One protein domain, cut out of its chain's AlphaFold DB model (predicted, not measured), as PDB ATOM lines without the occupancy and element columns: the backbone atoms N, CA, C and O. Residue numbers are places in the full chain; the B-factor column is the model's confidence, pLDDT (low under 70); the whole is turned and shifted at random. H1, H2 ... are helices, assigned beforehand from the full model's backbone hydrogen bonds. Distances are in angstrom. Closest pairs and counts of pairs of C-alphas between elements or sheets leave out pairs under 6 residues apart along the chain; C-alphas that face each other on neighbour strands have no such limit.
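Overview. This is residues 10 to 116 of the 147 residues of the protein "Cation_ATPase_C domain-containing protein" of Nothophytophthora sp. Chile5 (UniProt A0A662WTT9). Two long helices, H1 and H2, form a helical hairpin, and the longest helix, H4, crosses another side of H1 at a slant; short H3 follows H2. The printed part has 107 residues, with four named helices, H1 to H4 in chain order, and no named strand: all helix. It is loose, with a radius of gyration of the C-alphas of 16.9 A, and elongated, spanning 55 by 30 by 21 A.

Arrangement. H1, residues 10 to 37, touches H2, residues 52 to 70, with residues 20 to 31 alone; the closest C-alphas, of Val 31 and Ala 58, are 5.9 A apart. This hairpin has a shallow tilt of 4 degrees, opposite ways. H3, residues 72 to 75, and H2 only just touch, only at the corner, with 3 pairs of C-alphas within 8 A, the closest being Val 68 and Met 75 at 5.9 A. H4, residues 86 to 116, touches H1 at a steep tilt of 38 degrees, the same way; the closest C-alphas are those of Thr 29 and Ala 96, 4.3 A. H2 and H4 are apart. In H1, H2 and H4 every O i to N i+4 pair is within hydrogen-bond range; H3 is too short for one.

Along the chain. H1 begins at C-alpha 10 (196.118, 177.354, 73.803) and is 39.7 A long, H2 26.2 A, H3 5.0 A and H4 46.1 A, ending at C-alpha 116 (166.952, 206.507, 111.075).

Size, cuts and confidence. The C-alphas farthest apart, of Gly 73 and Lys 116, are 56.3 A apart. The printed part has no cut. The link from H1 to H2 is long; pLDDT is under 70 at residues 37 to 50.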
ATOM      1  N   CYS A  10     196.633 176.026  73.457       70.94
ATOM      2  CA  CYS A  10     196.118 177.354  73.803       70.94
ATOM      3  C   CYS A  10     195.238 177.364  75.070       70.94
ATOM      4  O   CYS A  10     195.102 178.395  75.738       70.94
ATOM      5  N   LEU A  11     194.636 176.222  75.423       75.94
ATOM      6  CA  LEU A  11     193.791 176.085  76.609       75.94
ATOM      7  C   LEU A  11     194.585 176.148  77.930       75.94
ATOM      8  O   LEU A  11     194.188 176.933  78.798       75.94
ATOM      9  N   PRO A  12     195.687 175.388  78.122       78.19
ATOM     10  CA  PRO A  12     196.477 175.466  79.349       78.19
ATOM     11  C   PRO A  12     197.119 176.844  79.540       78.19
ATOM     12  O   PRO A  12     197.114 177.358  80.655       78.19
ATOM     13  N   GLU A  13     197.587 177.491  78.469       77.44
ATOM     14  CA  GLU A  13     198.167 178.836  78.557       77.44
ATOM     15  C   GLU A  13     197.118 179.894  78.943       77.44
ATOM     16  O   GLU A  13     197.346 180.733  79.822       77.44
ATOM     17  N   GLY A  14     195.926 179.829  78.338       79.50
ATOM     18  CA  GLY A  14     194.807 180.700  78.696       79.50
ATOM     19  C   GLY A  14     194.346 180.505  80.143       79.50
ATOM     20  O   GLY A  14     194.069 181.486  80.840       79.50
ATOM     21  N   LEU A  15     194.309 179.256  80.618       83.50
ATOM     22  CA  LEU A  15     193.943 178.927  81.994       83.50
ATOM     23  C   LEU A  15     194.983 179.444  82.992       83.50
ATOM     24  O   LEU A  15     194.605 180.117  83.951       83.50
ATOM     25  N   ALA A  16     196.270 179.194  82.743       84.19
ATOM     26  CA  ALA A  16     197.375 179.690  83.560       84.19
ATOM     27  C   ALA A  16     197.305 181.217  83.711       84.19
ATOM     28  O   ALA A  16     197.345 181.757  84.818       84.19
ATOM     29  N   ARG A  17     197.081 181.928  82.600       83.31
ATOM     30  CA  ARG A  17     196.935 183.387  82.598       83.31
ATOM     31  C   ARG A  17     195.711 183.863  83.380       83.31
ATOM     32  O   ARG A  17     195.814 184.824  84.143       83.31
ATOM     33  N   ALA A  18     194.564 183.207  83.214       85.31
ATOM     34  CA  ALA A  18     193.345 183.544  83.946       85.31
ATOM     35  C   ALA A  18     193.494 183.301  85.457       85.31
ATOM     36  O   ALA A  18     193.039 184.121  86.259       85.31
ATOM     37  N   GLN A  19     194.168 182.219  85.850       87.56
ATOM     38  CA  GLN A  19     194.468 181.913  87.247       87.56
ATOM     39  C   GLN A  19     195.365 182.983  87.868       87.56
ATOM     40  O   GLN A  19     195.010 183.528  88.913       87.56
ATOM     41  N   THR A  20     196.461 183.361  87.203       88.38
ATOM     42  CA  THR A  20     197.350 184.419  87.704       88.38
ATOM     43  C   THR A  20     196.609 185.758  87.809       88.38
ATOM     44  O   THR A  20     196.724 186.442  88.823       88.38
ATOM     45  N   MET A  21     195.767 186.112  86.826       88.81
ATOM     46  CA  MET A  21     194.971 187.350  86.872       88.81
ATOM     47  C   MET A  21     193.981 187.348  88.040       88.81
ATOM     48  O   MET A  21     193.831 188.357  88.732       88.81
ATOM     49  N   THR A  22     193.314 186.214  88.261       89.19
ATOM     50  CA  THR A  22     192.339 186.041  89.342       89.19
ATOM     51  C   THR A  22     193.026 186.132  90.698       89.19
ATOM     52  O   THR A  22     192.568 186.885  91.554       89.19
ATOM     53  N   PHE A  23     194.158 185.444  90.871       89.25
ATOM     54  CA  PHE A  23     194.968 185.502  92.084       89.25
ATOM     55  C   PHE A  23     195.371 186.941  92.413       89.25
ATOM     56  O   PHE A  23     195.027 187.444  93.478       89.25
ATOM     57  N   THR A  24     196.001 187.647  91.470       89.88
ATOM     58  CA  THR A  24     196.433 189.036  91.664       89.88
ATOM     59  C   THR A  24     195.261 189.967  91.997       89.88
ATOM     60  O   THR A  24     195.368 190.799  92.898       89.88
ATOM     61  N   CYS A  25     194.124 189.819  91.310       91.12
ATOM     62  CA  CYS A  25     192.921 190.609  91.574       91.12
ATOM     63  C   CYS A  25     192.367 190.367  92.982       91.12
ATOM     64  O   CYS A  25     192.076 191.327  93.700       91.12
ATOM     65  N   ILE A  26     192.268 189.101  93.400       91.12
ATOM     66  CA  ILE A  26     191.823 188.735  94.746       91.12
ATOM     67  C   ILE A  26     192.790 189.309  95.776       91.12
ATOM     68  O   ILE A  26     192.340 189.987  96.691       91.12
ATOM     69  N   THR A  27     194.104 189.135  95.616       91.38
ATOM     70  CA  THR A  27     195.075 189.634  96.597       91.38
ATOM     71  C   THR A  27     195.012 191.151  96.759       91.38
ATOM     72  O   THR A  27     194.957 191.633  97.889       91.38
ATOM     73  N   PHE A  28     194.948 191.920  95.667       89.69
ATOM     74  CA  PHE A  28     194.768 193.374  95.768       89.69
ATOM     75  C   PHE A  28     193.441 193.749  96.424       89.69
ATOM     76  O   PHE A  28     193.395 194.654  97.259       89.69
ATOM     77  N   THR A  29     192.372 193.034  96.080       90.56
ATOM     78  CA  THR A  29     191.048 193.233  96.669       90.56
ATOM     79  C   THR A  29     191.055 192.957  98.174       90.56
ATOM     80  O   THR A  29     190.509 193.754  98.932       90.56
ATOM     81  N   GLU A  30     191.693 191.877  98.632       88.88
ATOM     82  CA  GLU A  30     191.810 191.541 100.056       88.88
ATOM     83  C   GLU A  30     192.646 192.566 100.817       88.88
ATOM     84  O   GLU A  30     192.245 192.999 101.894       88.88
ATOM     85  N   VAL A  31     193.779 192.994 100.250       87.31
ATOM     86  CA  VAL A  31     194.627 194.026 100.860       87.31
ATOM     87  C   VAL A  31     193.818 195.303 101.057       87.31
ATOM     88  O   VAL A  31     193.738 195.809 102.174       87.31
ATOM     89  N   LEU A  32     193.146 195.787 100.010       83.56
ATOM     90  CA  LEU A  32     192.291 196.966 100.102       83.56
ATOM     91  C   LEU A  32     191.107 196.770 101.060       83.56
ATOM     92  O   LEU A  32     190.769 197.683 101.813       83.56
ATOM     93  N   ARG A  33     190.503 195.582 101.094       81.62
ATOM     94  CA  ARG A  33     189.430 195.260 102.041       81.62
ATOM     95  C   ARG A  33     189.915 195.252 103.488       81.62
ATOM     96  O   ARG A  33     189.184 195.695 104.369       81.62
ATOM     97  N   ALA A  34     191.136 194.799 103.756       81.25
ATOM     98  CA  ALA A  34     191.714 194.861 105.094       81.25
ATOM     99  C   ALA A  34     191.832 196.317 105.584       81.25
ATOM    100  O   ALA A  34     191.564 196.593 106.755       81.25
ATOM    101  N   PHE A  35     192.139 197.260 104.682       76.38
ATOM    102  CA  PHE A  35     192.115 198.693 104.994       76.38
ATOM    103  C   PHE A  35     190.694 199.214 105.257       76.38
ATOM    104  O   PHE A  35     190.510 200.020 106.169       76.38
ATOM    105  N   THR A  36     189.681 198.753 104.513       72.81
ATOM    106  CA  THR A  36     188.297 199.216 104.714       72.81
ATOM    107  C   THR A  36     187.670 198.634 105.979       72.81
ATOM    108  O   THR A  36     187.135 199.386 106.788       72.81
ATOM    109  N   VAL A  37     187.724 197.320 106.208       69.38
ATOM    110  CA  VAL A  37     187.037 196.639 107.328       69.38
ATOM    111  C   VAL A  37     187.550 197.092 108.692       69.38
ATOM    112  O   VAL A  37     186.799 197.104 109.660       69.38
ATOM    113  N   ARG A  38     188.807 197.526 108.783       66.69
ATOM    114  CA  ARG A  38     189.364 198.030 110.037       66.69
ATOM    115  C   ARG A  38     188.648 199.279 110.560       66.69
ATOM    116  O   ARG A  38     188.564 199.456 111.774       66.69
ATOM    117  N   SER A  39     188.145 200.135 109.673       53.62
ATOM    118  CA  SER A  39     187.437 201.346 110.074       53.62
ATOM    119  C   SER A  39     185.926 201.125 110.003       53.62
ATOM    120  O   SER A  39     185.291 201.310 108.959       53.62
ATOM    121  N   PHE A  40     185.356 200.671 111.122       50.38
ATOM    122  CA  PHE A  40     183.903 200.604 111.321       50.38
ATOM    123  C   PHE A  40     183.315 201.945 111.796       50.38
ATOM    124  O   PHE A  40     182.136 202.199 111.563       50.38
ATOM    125  N   THR A  41     184.117 202.815 112.418       50.12
ATOM    126  CA  THR A  41     183.646 204.061 113.053       50.12
ATOM    127  C   THR A  41     183.996 205.336 112.278       50.12
ATOM    128  O   THR A  41     183.231 206.296 112.341       50.12
ATOM    129  N   GLU A  42     185.077 205.355 111.490       52.88
ATOM    130  CA  GLU A  42     185.517 206.537 110.730       52.88
ATOM    131  C   GLU A  42     185.735 206.247 109.236       52.88
ATOM    132  O   GLU A  42     185.819 205.098 108.802       52.88
ATOM    133  N   ASN A  43     185.788 207.293 108.410       53.28
ATOM    134  CA  ASN A  43     186.085 207.151 106.984       53.28
ATOM    135  C   ASN A  43     187.495 206.566 106.806       53.28
ATOM    136  O   ASN A  43     188.403 206.954 107.532       53.28
ATOM    137  N   VAL A  44     187.709 205.714 105.795       54.91
ATOM    138  CA  VAL A  44     189.008 205.056 105.509       54.91
ATOM    139  C   VAL A  44     190.195 206.023 105.446       54.91
ATOM    140  O   VAL A  44     191.315 205.623 105.722       54.91
ATOM    141  N   PHE A  45     189.969 207.301 105.136       53.84
ATOM    142  CA  PHE A  45     191.011 208.332 105.086       53.84
ATOM    143  C   PHE A  45     191.481 208.842 106.459       53.84
ATOM    144  O   PHE A  45     192.567 209.411 106.552       53.84
ATOM    145  N   VAL A  46     190.707 208.635 107.527       52.12
ATOM    146  CA  VAL A  46     191.069 209.045 108.887       52.12
ATOM    147  C   VAL A  46     191.770 207.865 109.561       52.12
ATOM    148  O   VAL A  46     191.140 206.900 109.971       52.12
ATOM    149  N   GLY A  47     193.103 207.908 109.617       55.28
ATOM    150  CA  GLY A  47     193.895 206.918 110.358       55.28
ATOM    151  C   GLY A  47     194.722 205.932 109.527       55.28
ATOM    152  O   GLY A  47     195.347 205.052 110.125       55.28
ATOM    153  N   ILE A  48     194.824 206.103 108.197       57.22
ATOM    154  CA  ILE A  48     195.746 205.313 107.347       57.22
ATOM    155  C   ILE A  48     197.160 205.294 107.949       57.22
ATOM    156  O   ILE A  48     197.770 204.244 108.016       57.22
ATOM    157  N   GLY A  49     197.663 206.390 108.515       56.31
ATOM    158  CA  GLY A  49     199.020 206.424 109.080       56.31
ATOM    159  C   GLY A  49     199.209 205.826 110.484       56.31
ATOM    160  O   GLY A  49     200.345 205.721 110.929       56.31
ATOM    161  N   SER A  50     198.155 205.453 111.221       64.06
ATOM    162  CA  SER A  50     198.295 205.183 112.667       64.06
ATOM    163  C   SER A  50     198.866 203.800 113.005       64.06
ATOM    164  O   SER A  50     199.369 203.612 114.113       64.06
ATOM    165  N   ASN A  51     198.794 202.817 112.099       73.06
ATOM    166  CA  ASN A  51     199.269 201.462 112.386       73.06
ATOM    167  C   ASN A  51     200.217 200.929 111.307       73.06
ATOM    168  O   ASN A  51     199.808 200.457 110.239       73.06
ATOM    169  N   HIS A  52     201.501 200.935 111.662       74.00
ATOM    170  CA  HIS A  52     202.593 200.431 110.839       74.00
ATOM    171  C   HIS A  52     202.539 198.912 110.621       74.00
ATOM    172  O   HIS A  52     202.937 198.453 109.556       74.00
ATOM    173  N   PHE A  53     201.988 198.122 111.551       79.06
ATOM    174  CA  PHE A  53     201.842 196.671 111.369       79.06
ATOM    175  C   PHE A  53     200.879 196.320 110.232       79.06
ATOM    176  O   PHE A  53     201.095 195.341 109.527       79.06
ATOM    177  N   MET A  54     199.845 197.135 110.003       78.38
ATOM    178  CA  MET A  54     198.929 196.926 108.875       78.38
ATOM    179  C   MET A  54     199.610 197.211 107.534       78.38
ATOM    180  O   MET A  54     199.424 196.462 106.580       78.38
ATOM    181  N   HIS A  55     200.446 198.248 107.483       79.94
ATOM    182  CA  HIS A  55     201.255 198.553 106.302       79.94
ATOM    183  C   HIS A  55     202.299 197.467 106.067       79.94
ATOM    184  O   HIS A  55     202.483 197.049 104.931       79.94
ATOM    185  N   ALA A  56     202.924 196.957 107.133       83.06
ATOM    186  CA  ALA A  56     203.855 195.841 107.053       83.06
ATOM    187  C   ALA A  56     203.173 194.569 106.529       83.06
ATOM    188  O   ALA A  56     203.721 193.917 105.648       83.06
ATOM    189  N   ALA A  57     201.965 194.244 107.002       85.94
ATOM    190  CA  ALA A  57     201.198 193.102 106.509       85.94
ATOM    191  C   ALA A  57     200.788 193.273 105.038       85.94
ATOM    192  O   ALA A  57     201.001 192.367 104.240       85.94
ATOM    193  N   ALA A  58     200.273 194.446 104.655       85.38
ATOM    194  CA  ALA A  58     199.924 194.746 103.268       85.38
ATOM    195  C   ALA A  58     201.148 194.671 102.340       85.38
ATOM    196  O   ALA A  58     201.088 194.062 101.272       85.38
ATOM    197  N   LEU A  59     202.276 195.245 102.766       87.00
ATOM    198  CA  LEU A  59     203.529 195.214 102.019       87.00
ATOM    199  C   LEU A  59     204.082 193.790 101.915       87.00
ATOM    200  O   LEU A  59     204.530 193.400 100.842       87.00
ATOM    201  N   LEU A  60     203.979 192.992 102.981       90.06
ATOM    202  CA  LEU A  60     204.326 191.574 102.962       90.06
ATOM    203  C   LEU A  60     203.445 190.799 101.973       90.06
ATOM    204  O   LEU A  60     203.977 190.026 101.184       90.06
ATOM    205  N   SER A  61     202.128 191.029 101.952       90.38
ATOM    206  CA  SER A  61     201.220 190.391 100.989       90.38
ATOM    207  C   SER A  61     201.570 190.746  99.542       90.38
ATOM    208  O   SER A  61     201.619 189.862  98.684       90.38
ATOM    209  N   VAL A  62     201.864 192.018  99.261       88.25
ATOM    210  CA  VAL A  62     202.279 192.462  97.919       88.25
ATOM    211  C   VAL A  62     203.642 191.877  97.546       88.25
ATOM    212  O   VAL A  62     203.806 191.390  96.430       88.25
ATOM    213  N   ALA A  63     204.602 191.855  98.473       89.81
ATOM    214  CA  ALA A  63     205.916 191.259  98.252       89.81
ATOM    215  C   ALA A  63     205.815 189.759  97.948       89.81
ATOM    216  O   ALA A  63     206.447 189.276  97.011       89.81
ATOM    217  N   LEU A  64     204.972 189.029  98.683       88.25
ATOM    218  CA  LEU A  64     204.731 187.610  98.441       88.25
ATOM    219  C   LEU A  64     204.063 187.379  97.078       88.25
ATOM    220  O   LEU A  64     204.450 186.474  96.346       88.25
ATOM    221  N   THR A  65     203.120 188.246  96.700       88.50
ATOM    222  CA  THR A  65     202.475 188.223  95.375       88.50
ATOM    223  C   THR A  65     203.496 188.449  94.260       88.50
ATOM    224  O   THR A  65     203.504 187.718  93.271       88.50
ATOM    225  N   MET A  66     204.394 189.423  94.426       86.38
ATOM    226  CA  MET A  66     205.489 189.684  93.487       86.38
ATOM    227  C   MET A  66     206.449 188.496  93.394       86.38
ATOM    228  O   MET A  66     206.834 188.115  92.293       86.38
ATOM    229  N   LEU A  67     206.796 187.875  94.523       86.75
ATOM    230  CA  LEU A  67     207.677 186.707  94.561       86.75
ATOM    231  C   LEU A  67     207.059 185.538  93.784       86.75
ATOM    232  O   LEU A  67     207.698 184.980  92.898       86.75
ATOM    233  N   VAL A  68     205.791 185.220  94.044       85.56
ATOM    234  CA  VAL A  68     205.085 184.123  93.366       85.56
ATOM    235  C   VAL A  68     204.913 184.379  91.862       85.56
ATOM    236  O   VAL A  68     204.943 183.437  91.076       85.56
ATOM    237  N   THR A  69     204.765 185.637  91.440       82.12
ATOM    238  CA  THR A  69     204.542 185.994  90.024       82.12
ATOM    239  C   THR A  69     205.820 186.227  89.216       82.12
ATOM    240  O   THR A  69     205.759 186.182  87.992       82.12
ATOM    241  N   ASN A  70     206.969 186.475  89.857       81.44
ATOM    242  CA  ASN A  70     208.235 186.752  89.161       81.44
ATOM    243  C   ASN A  70     209.270 185.624  89.279       81.44
ATOM    244  O   ASN A  70     210.238 185.624  88.522       81.44
ATOM    245  N   VAL A  71     209.112 184.676  90.211       83.38
ATOM    246  CA  VAL A  71     210.080 183.584  90.385       83.38
ATOM    247  C   VAL A  71     209.694 182.396  89.496       83.38
ATOM    248  O   VAL A  71     208.714 181.717  89.803       83.38
ATOM    249  N   PRO A  72     210.467 182.088  88.433       73.62
ATOM    250  CA  PRO A  72     210.069 181.111  87.417       73.62
ATOM    251  C   PRO A  72     209.833 179.709  87.989       73.62
ATOM    252  O   PRO A  72     208.854 179.075  87.620       73.62
ATOM    253  N   GLY A  73     210.641 179.260  88.958       71.81
ATOM    254  CA  GLY A  73     210.478 177.938  89.580       71.81
ATOM    255  C   GLY A  73     209.261 177.802  90.505       71.81
ATOM    256  O   GLY A  73     208.750 176.705  90.680       71.81
ATOM    257  N   LEU A  74     208.755 178.895  91.086       72.50
ATOM    258  CA  LEU A  74     207.490 178.853  91.835       72.50
ATOM    259  C   LEU A  74     206.302 179.015  90.884       72.50
ATOM    260  O   LEU A  74     205.272 178.364  91.057       72.50
ATOM    261  N   MET A  75     206.463 179.878  89.880       77.88
ATOM    262  CA  MET A  75     205.434 180.218  88.910       77.88
ATOM    263  C   MET A  75     205.017 178.991  88.091       77.88
ATOM    264  O   MET A  75     203.833 178.675  88.074       77.88
ATOM    265  N   SER A  76     205.957 178.281  87.455       72.81
ATOM    266  CA  SER A  76     205.630 177.166  86.555       72.81
ATOM    267  C   SER A  76     205.403 175.839  87.280       72.81
ATOM    268  O   SER A  76     204.404 175.180  87.009       72.81
ATOM    269  N   ASP A  77     206.287 175.457  88.208       70.25
ATOM    270  CA  ASP A  77     206.291 174.087  88.753       70.25
ATOM    271  C   ASP A  77     205.278 173.873  89.881       70.25
ATOM    272  O   ASP A  77     204.804 172.756  90.078       70.25
ATOM    273  N   ILE A  78     204.943 174.924  90.641       77.19
ATOM    274  CA  ILE A  78     204.058 174.809  91.814       77.19
ATOM    275  C   ILE A  78     202.663 175.355  91.510       77.19
ATOM    276  O   ILE A  78     201.669 174.713  91.846       77.19
ATOM    277  N   PHE A  79     202.581 176.538  90.897       74.25
ATOM    278  CA  PHE A  79     201.311 177.250  90.720       74.25
ATOM    279  C   PHE A  79     200.756 177.220  89.292       74.25
ATOM    280  O   PHE A  79     199.589 177.556  89.107       74.25
ATOM    281  N   GLY A  80     201.550 176.829  88.289       75.31
ATOM    282  CA  GLY A  80     201.123 176.839  86.885       75.31
ATOM    283  C   GLY A  80     200.729 178.232  86.383       75.31
ATOM    284  O   GLY A  80     199.814 178.373  85.578       75.31
ATOM    285  N   PHE A  81     201.371 179.277  86.896       82.12
ATOM    286  CA  PHE A  81     201.106 180.665  86.539       82.12
ATOM    287  C   PHE A  81     201.796 181.064  85.234       82.12
ATOM    288  O   PHE A  81     202.836 180.523  84.865       82.12
ATOM    289  N   ALA A  82     201.205 182.037  84.538       79.56
ATOM    290  CA  ALA A  82     201.738 182.595  83.298       79.56
ATOM    291  C   ALA A  82     202.189 184.044  83.500       79.56
ATOM    292  O   ALA A  82     201.651 184.774  84.337       79.56
ATOM    293  N   TYR A  83     203.152 184.486  82.687       78.75
ATOM    294  CA  TYR A  83     203.617 185.866  82.732       78.75
ATOM    295  C   TYR A  83     202.486 186.833  82.358       78.75
ATOM    296  O   TYR A  83     201.835 186.714  81.316       78.75
ATOM    297  N   ILE A  84     202.269 187.822  83.219       77.31
ATOM    298  CA  ILE A  84     201.231 188.832  83.056       77.31
ATOM    299  C   ILE A  84     201.850 190.160  82.628       77.31
ATOM    300  O   ILE A  84     202.765 190.680  83.264       77.31
ATOM    301  N   SER A  85     201.282 190.754  81.575       83.75
ATOM    302  CA  SER A  85     201.630 192.105  81.125       83.75
ATOM    303  C   SER A  85     201.267 193.156  82.176       83.75
ATOM    304  O   SER A  85     200.219 193.072  82.817       83.75
ATOM    305  N   TRP A  86     202.078 194.209  82.280       82.94
ATOM    306  CA  TRP A  86     201.866 195.335  83.193       82.94
ATOM    307  C   TRP A  86     200.448 195.938  83.139       82.94
ATOM    308  O   TRP A  86     199.887 196.301  84.167       82.94
ATOM    309  N   PHE A  87     199.812 195.983  81.964       84.44
ATOM    310  CA  PHE A  87     198.450 196.517  81.837       84.44
ATOM    311  C   PHE A  87     197.414 195.725  82.653       84.44
ATOM    312  O   PHE A  87     196.498 196.296  83.238       84.44
ATOM    313  N   MET A  88     197.568 194.406  82.743       84.12
ATOM    314  CA  MET A  88     196.648 193.544  83.490       84.12
ATOM    315  C   MET A  88     196.760 193.748  85.006       84.12
ATOM    316  O   MET A  88     195.768 193.570  85.710       84.12
ATOM    317  N   TRP A  89     197.918 194.199  85.500       86.00
ATOM    318  CA  TRP A  89     198.080 194.644  86.886       86.00
ATOM    319  C   TRP A  89     197.275 195.914  87.180       86.00
ATOM    320  O   TRP A  89     196.695 196.051  88.252       86.00
ATOM    321  N   LEU A  90     197.183 196.838  86.218       87.56
ATOM    322  CA  LEU A  90     196.344 198.031  86.371       87.56
ATOM    323  C   LEU A  90     194.855 197.678  86.371       87.56
ATOM    324  O   LEU A  90     194.093 198.250  87.146       87.56
ATOM    325  N   VAL A  91     194.439 196.717  85.541       88.38
ATOM    326  CA  VAL A  91     193.045 196.243  85.511       88.38
ATOM    327  C   VAL A  91     192.659 195.574  86.832       88.38
ATOM    328  O   VAL A  91     191.581 195.849  87.358       88.38
ATOM    329  N   SER A  92     193.527 194.731  87.397       88.06
ATOM    330  CA  SER A  92     193.267 194.094  88.692       88.06
ATOM    331  C   SER A  92     193.220 195.117  89.830       88.06
ATOM    332  O   SER A  92     192.328 195.048  90.675       88.06
ATOM    333  N   LEU A  93     194.096 196.128  89.801       88.19
ATOM    334  CA  LEU A  93     194.053 197.246  90.741       88.19
ATOM    335  C   LEU A  93     192.758 198.062  90.606       88.19
ATOM    336  O   LEU A  93     192.129 198.377  91.613       88.19
ATOM    337  N   ALA A  94     192.313 198.356  89.382       89.88
ATOM    338  CA  ALA A  94     191.051 199.056  89.138       89.88
ATOM    339  C   ALA A  94     189.841 198.259  89.658       89.88
ATOM    340  O   ALA A  94     188.949 198.826  90.291       89.88
ATOM    341  N   GLY A  95     189.834 196.935  89.456       88.19
ATOM    342  CA  GLY A  95     188.825 196.036  90.019       88.19
ATOM    343  C   GLY A  95     188.813 196.056  91.550       88.19
ATOM    344  O   GLY A  95     187.752 196.176  92.169       88.19
ATOM    345  N   ALA A  96     189.996 196.041  92.163       88.12
ATOM    346  CA  ALA A  96     190.145 196.153  93.606       88.12
ATOM    347  C   ALA A  96     189.631 197.514  94.123       88.12
ATOM    348  O   ALA A  96     188.870 197.552  95.091       88.12
ATOM    349  N   CYS A  97     189.934 198.628  93.448       86.50
ATOM    350  CA  CYS A  97     189.387 199.948  93.787       86.50
ATOM    351  C   CYS A  97     187.856 199.998  93.681       86.50
ATOM    352  O   CYS A  97     187.196 200.565  94.553       86.50
ATOM    353  N   ASN A  98     187.275 199.370  92.656       88.69
ATOM    354  CA  ASN A  98     185.822 199.276  92.516       88.69
ATOM    355  C   ASN A  98     185.182 198.522  93.695       88.69
ATOM    356  O   ASN A  98     184.142 198.932  94.213       88.69
ATOM    357  N   SER A  99     185.831 197.457  94.178       85.88
ATOM    358  CA  SER A  99     185.352 196.712  95.348       85.88
ATOM    359  C   SER A  99     185.341 197.561  96.628       85.88
ATOM    360  O   SER A  99     184.391 197.494  97.408       85.88
ATOM    361  N   VAL A 100     186.352 198.421  96.812       84.25
ATOM    362  CA  VAL A 100     186.429 199.374  97.930       84.25
ATOM    363  C   VAL A 100     185.302 200.384  97.856       84.25
ATOM    364  O   VAL A 100     184.625 200.613  98.855       84.25
ATOM    365  N   PHE A 101     185.083 200.962  96.674       84.44
ATOM    366  CA  PHE A 101     184.008 201.923  96.456       84.44
ATOM    367  C   PHE A 101     182.654 201.334  96.864       84.44
ATOM    368  O   PHE A 101     181.906 201.961  97.616       84.44
ATOM    369  N   TRP A 102     182.371 200.096  96.452       83.88
ATOM    370  CA  TRP A 102     181.129 199.418  96.815       83.88
ATOM    371  C   TRP A 102     181.042 199.095  98.313       83.88
ATOM    372  O   TRP A 102     179.986 199.262  98.926       83.88
ATOM    373  N   GLY A 103     182.157 198.678  98.921       81.62
ATOM    374  CA  GLY A 103     182.245 198.403 100.355       81.62
ATOM    375  C   GLY A 103     181.959 199.639 101.211       81.62
ATOM    376  O   GLY A 103     181.152 199.578 102.139       81.62
ATOM    377  N   GLU A 104     182.555 200.781 100.870       82.12
ATOM    378  CA  GLU A 104     182.312 202.052 101.562       82.12
ATOM    379  C   GLU A 104     180.889 202.571 101.320       82.12
ATOM    380  O   GLU A 104     180.218 203.011 102.255       82.12
ATOM    381  N   MET A 105     180.372 202.448 100.093       82.94
ATOM    382  CA  MET A 105     178.996 202.830  99.775       82.94
ATOM    383  C   MET A 105     177.979 202.029 100.603       82.94
ATOM    384  O   MET A 105     177.033 202.604 101.143       82.94
ATOM    385  N   MET A 106     178.200 200.723 100.776       83.31
ATOM    386  CA  MET A 106     177.354 199.871 101.614       83.31
ATOM    387  C   MET A 106     177.376 200.309 103.083       83.31
ATOM    388  O   MET A 106     176.316 200.462 103.692       83.31
ATOM    389  N   LYS A 107     178.556 200.602 103.648       78.88
ATOM    390  CA  LYS A 107     178.661 201.134 105.018       78.88
ATOM    391  C   LYS A 107     177.889 202.440 105.188       78.88
ATOM    392  O   LYS A 107     177.202 202.614 106.192       78.88
ATOM    393  N   LEU A 108     177.959 203.351 104.216       80.31
ATOM    394  CA  LEU A 108     177.202 204.607 104.253       80.31
ATOM    395  C   LEU A 108     175.687 204.367 104.254       80.31
ATOM    396  O   LEU A 108     174.954 205.066 104.957       80.31
ATOM    397  N   VAL A 109     175.208 203.384 103.490       84.56
ATOM    398  CA  VAL A 109     173.789 203.002 103.477       84.56
ATOM    399  C   VAL A 109     173.364 202.425 104.827       84.56
ATOM    400  O   VAL A 109     172.318 202.825 105.335       84.56
ATOM    401  N   ILE A 110     174.169 201.543 105.429       84.12
ATOM    402  CA  ILE A 110     173.878 200.961 106.748       84.12
ATOM    403  C   ILE A 110     173.835 202.059 107.818       84.12
ATOM    404  O   ILE A 110     172.830 202.182 108.507       84.12
ATOM    405  N   ARG A 111     174.825 202.962 107.861       80.00
ATOM    406  CA  ARG A 111     174.850 204.097 108.807       80.00
ATOM    407  C   ARG A 111     173.612 204.990 108.703       80.00
ATOM    408  O   ARG A 111     173.084 205.440 109.714       80.00
ATOM    409  N   ARG A 112     173.137 205.255 107.481       81.81
ATOM    410  CA  ARG A 112     171.908 206.036 107.260       81.81
ATOM    411  C   ARG A 112     170.658 205.303 107.743       81.81
ATOM    412  O   ARG A 112     169.730 205.954 108.214       81.81
ATOM    413  N   ARG A 113     170.620 203.973 107.617       85.00
ATOM    414  CA  ARG A 113     169.521 203.146 108.132       85.00
ATOM    415  C   ARG A 113     169.541 203.096 109.657       85.00
ATOM    416  O   ARG A 113     168.505 203.358 110.253       85.00
ATOM    417  N   ASP A 114     170.702 202.881 110.266       86.44
ATOM    418  CA  ASP A 114     170.850 202.821 111.724       86.44
ATOM    419  C   ASP A 114     170.507 204.160 112.387       86.44
ATOM    420  O   ASP A 114     169.766 204.190 113.362       86.44
ATOM    421  N   ALA A 115     170.947 205.288 111.812       83.31
ATOM    422  CA  ALA A 115     170.590 206.616 112.317       83.31
ATOM    423  C   ALA A 115     169.079 206.888 112.245       83.31
ATOM    424  O   ALA A 115     168.519 207.511 113.143       83.31
ATOM    425  N   LYS A 116     168.409 206.412 111.186       82.00
ATOM    426  CA  LYS A 116     166.952 206.507 111.075       82.00
ATOM    427  C   LYS A 116     166.276 205.607 112.109       82.00
ATOM    428  O   LYS A 116     165.362 206.074 112.774       82.00
TER     429      LYS A 116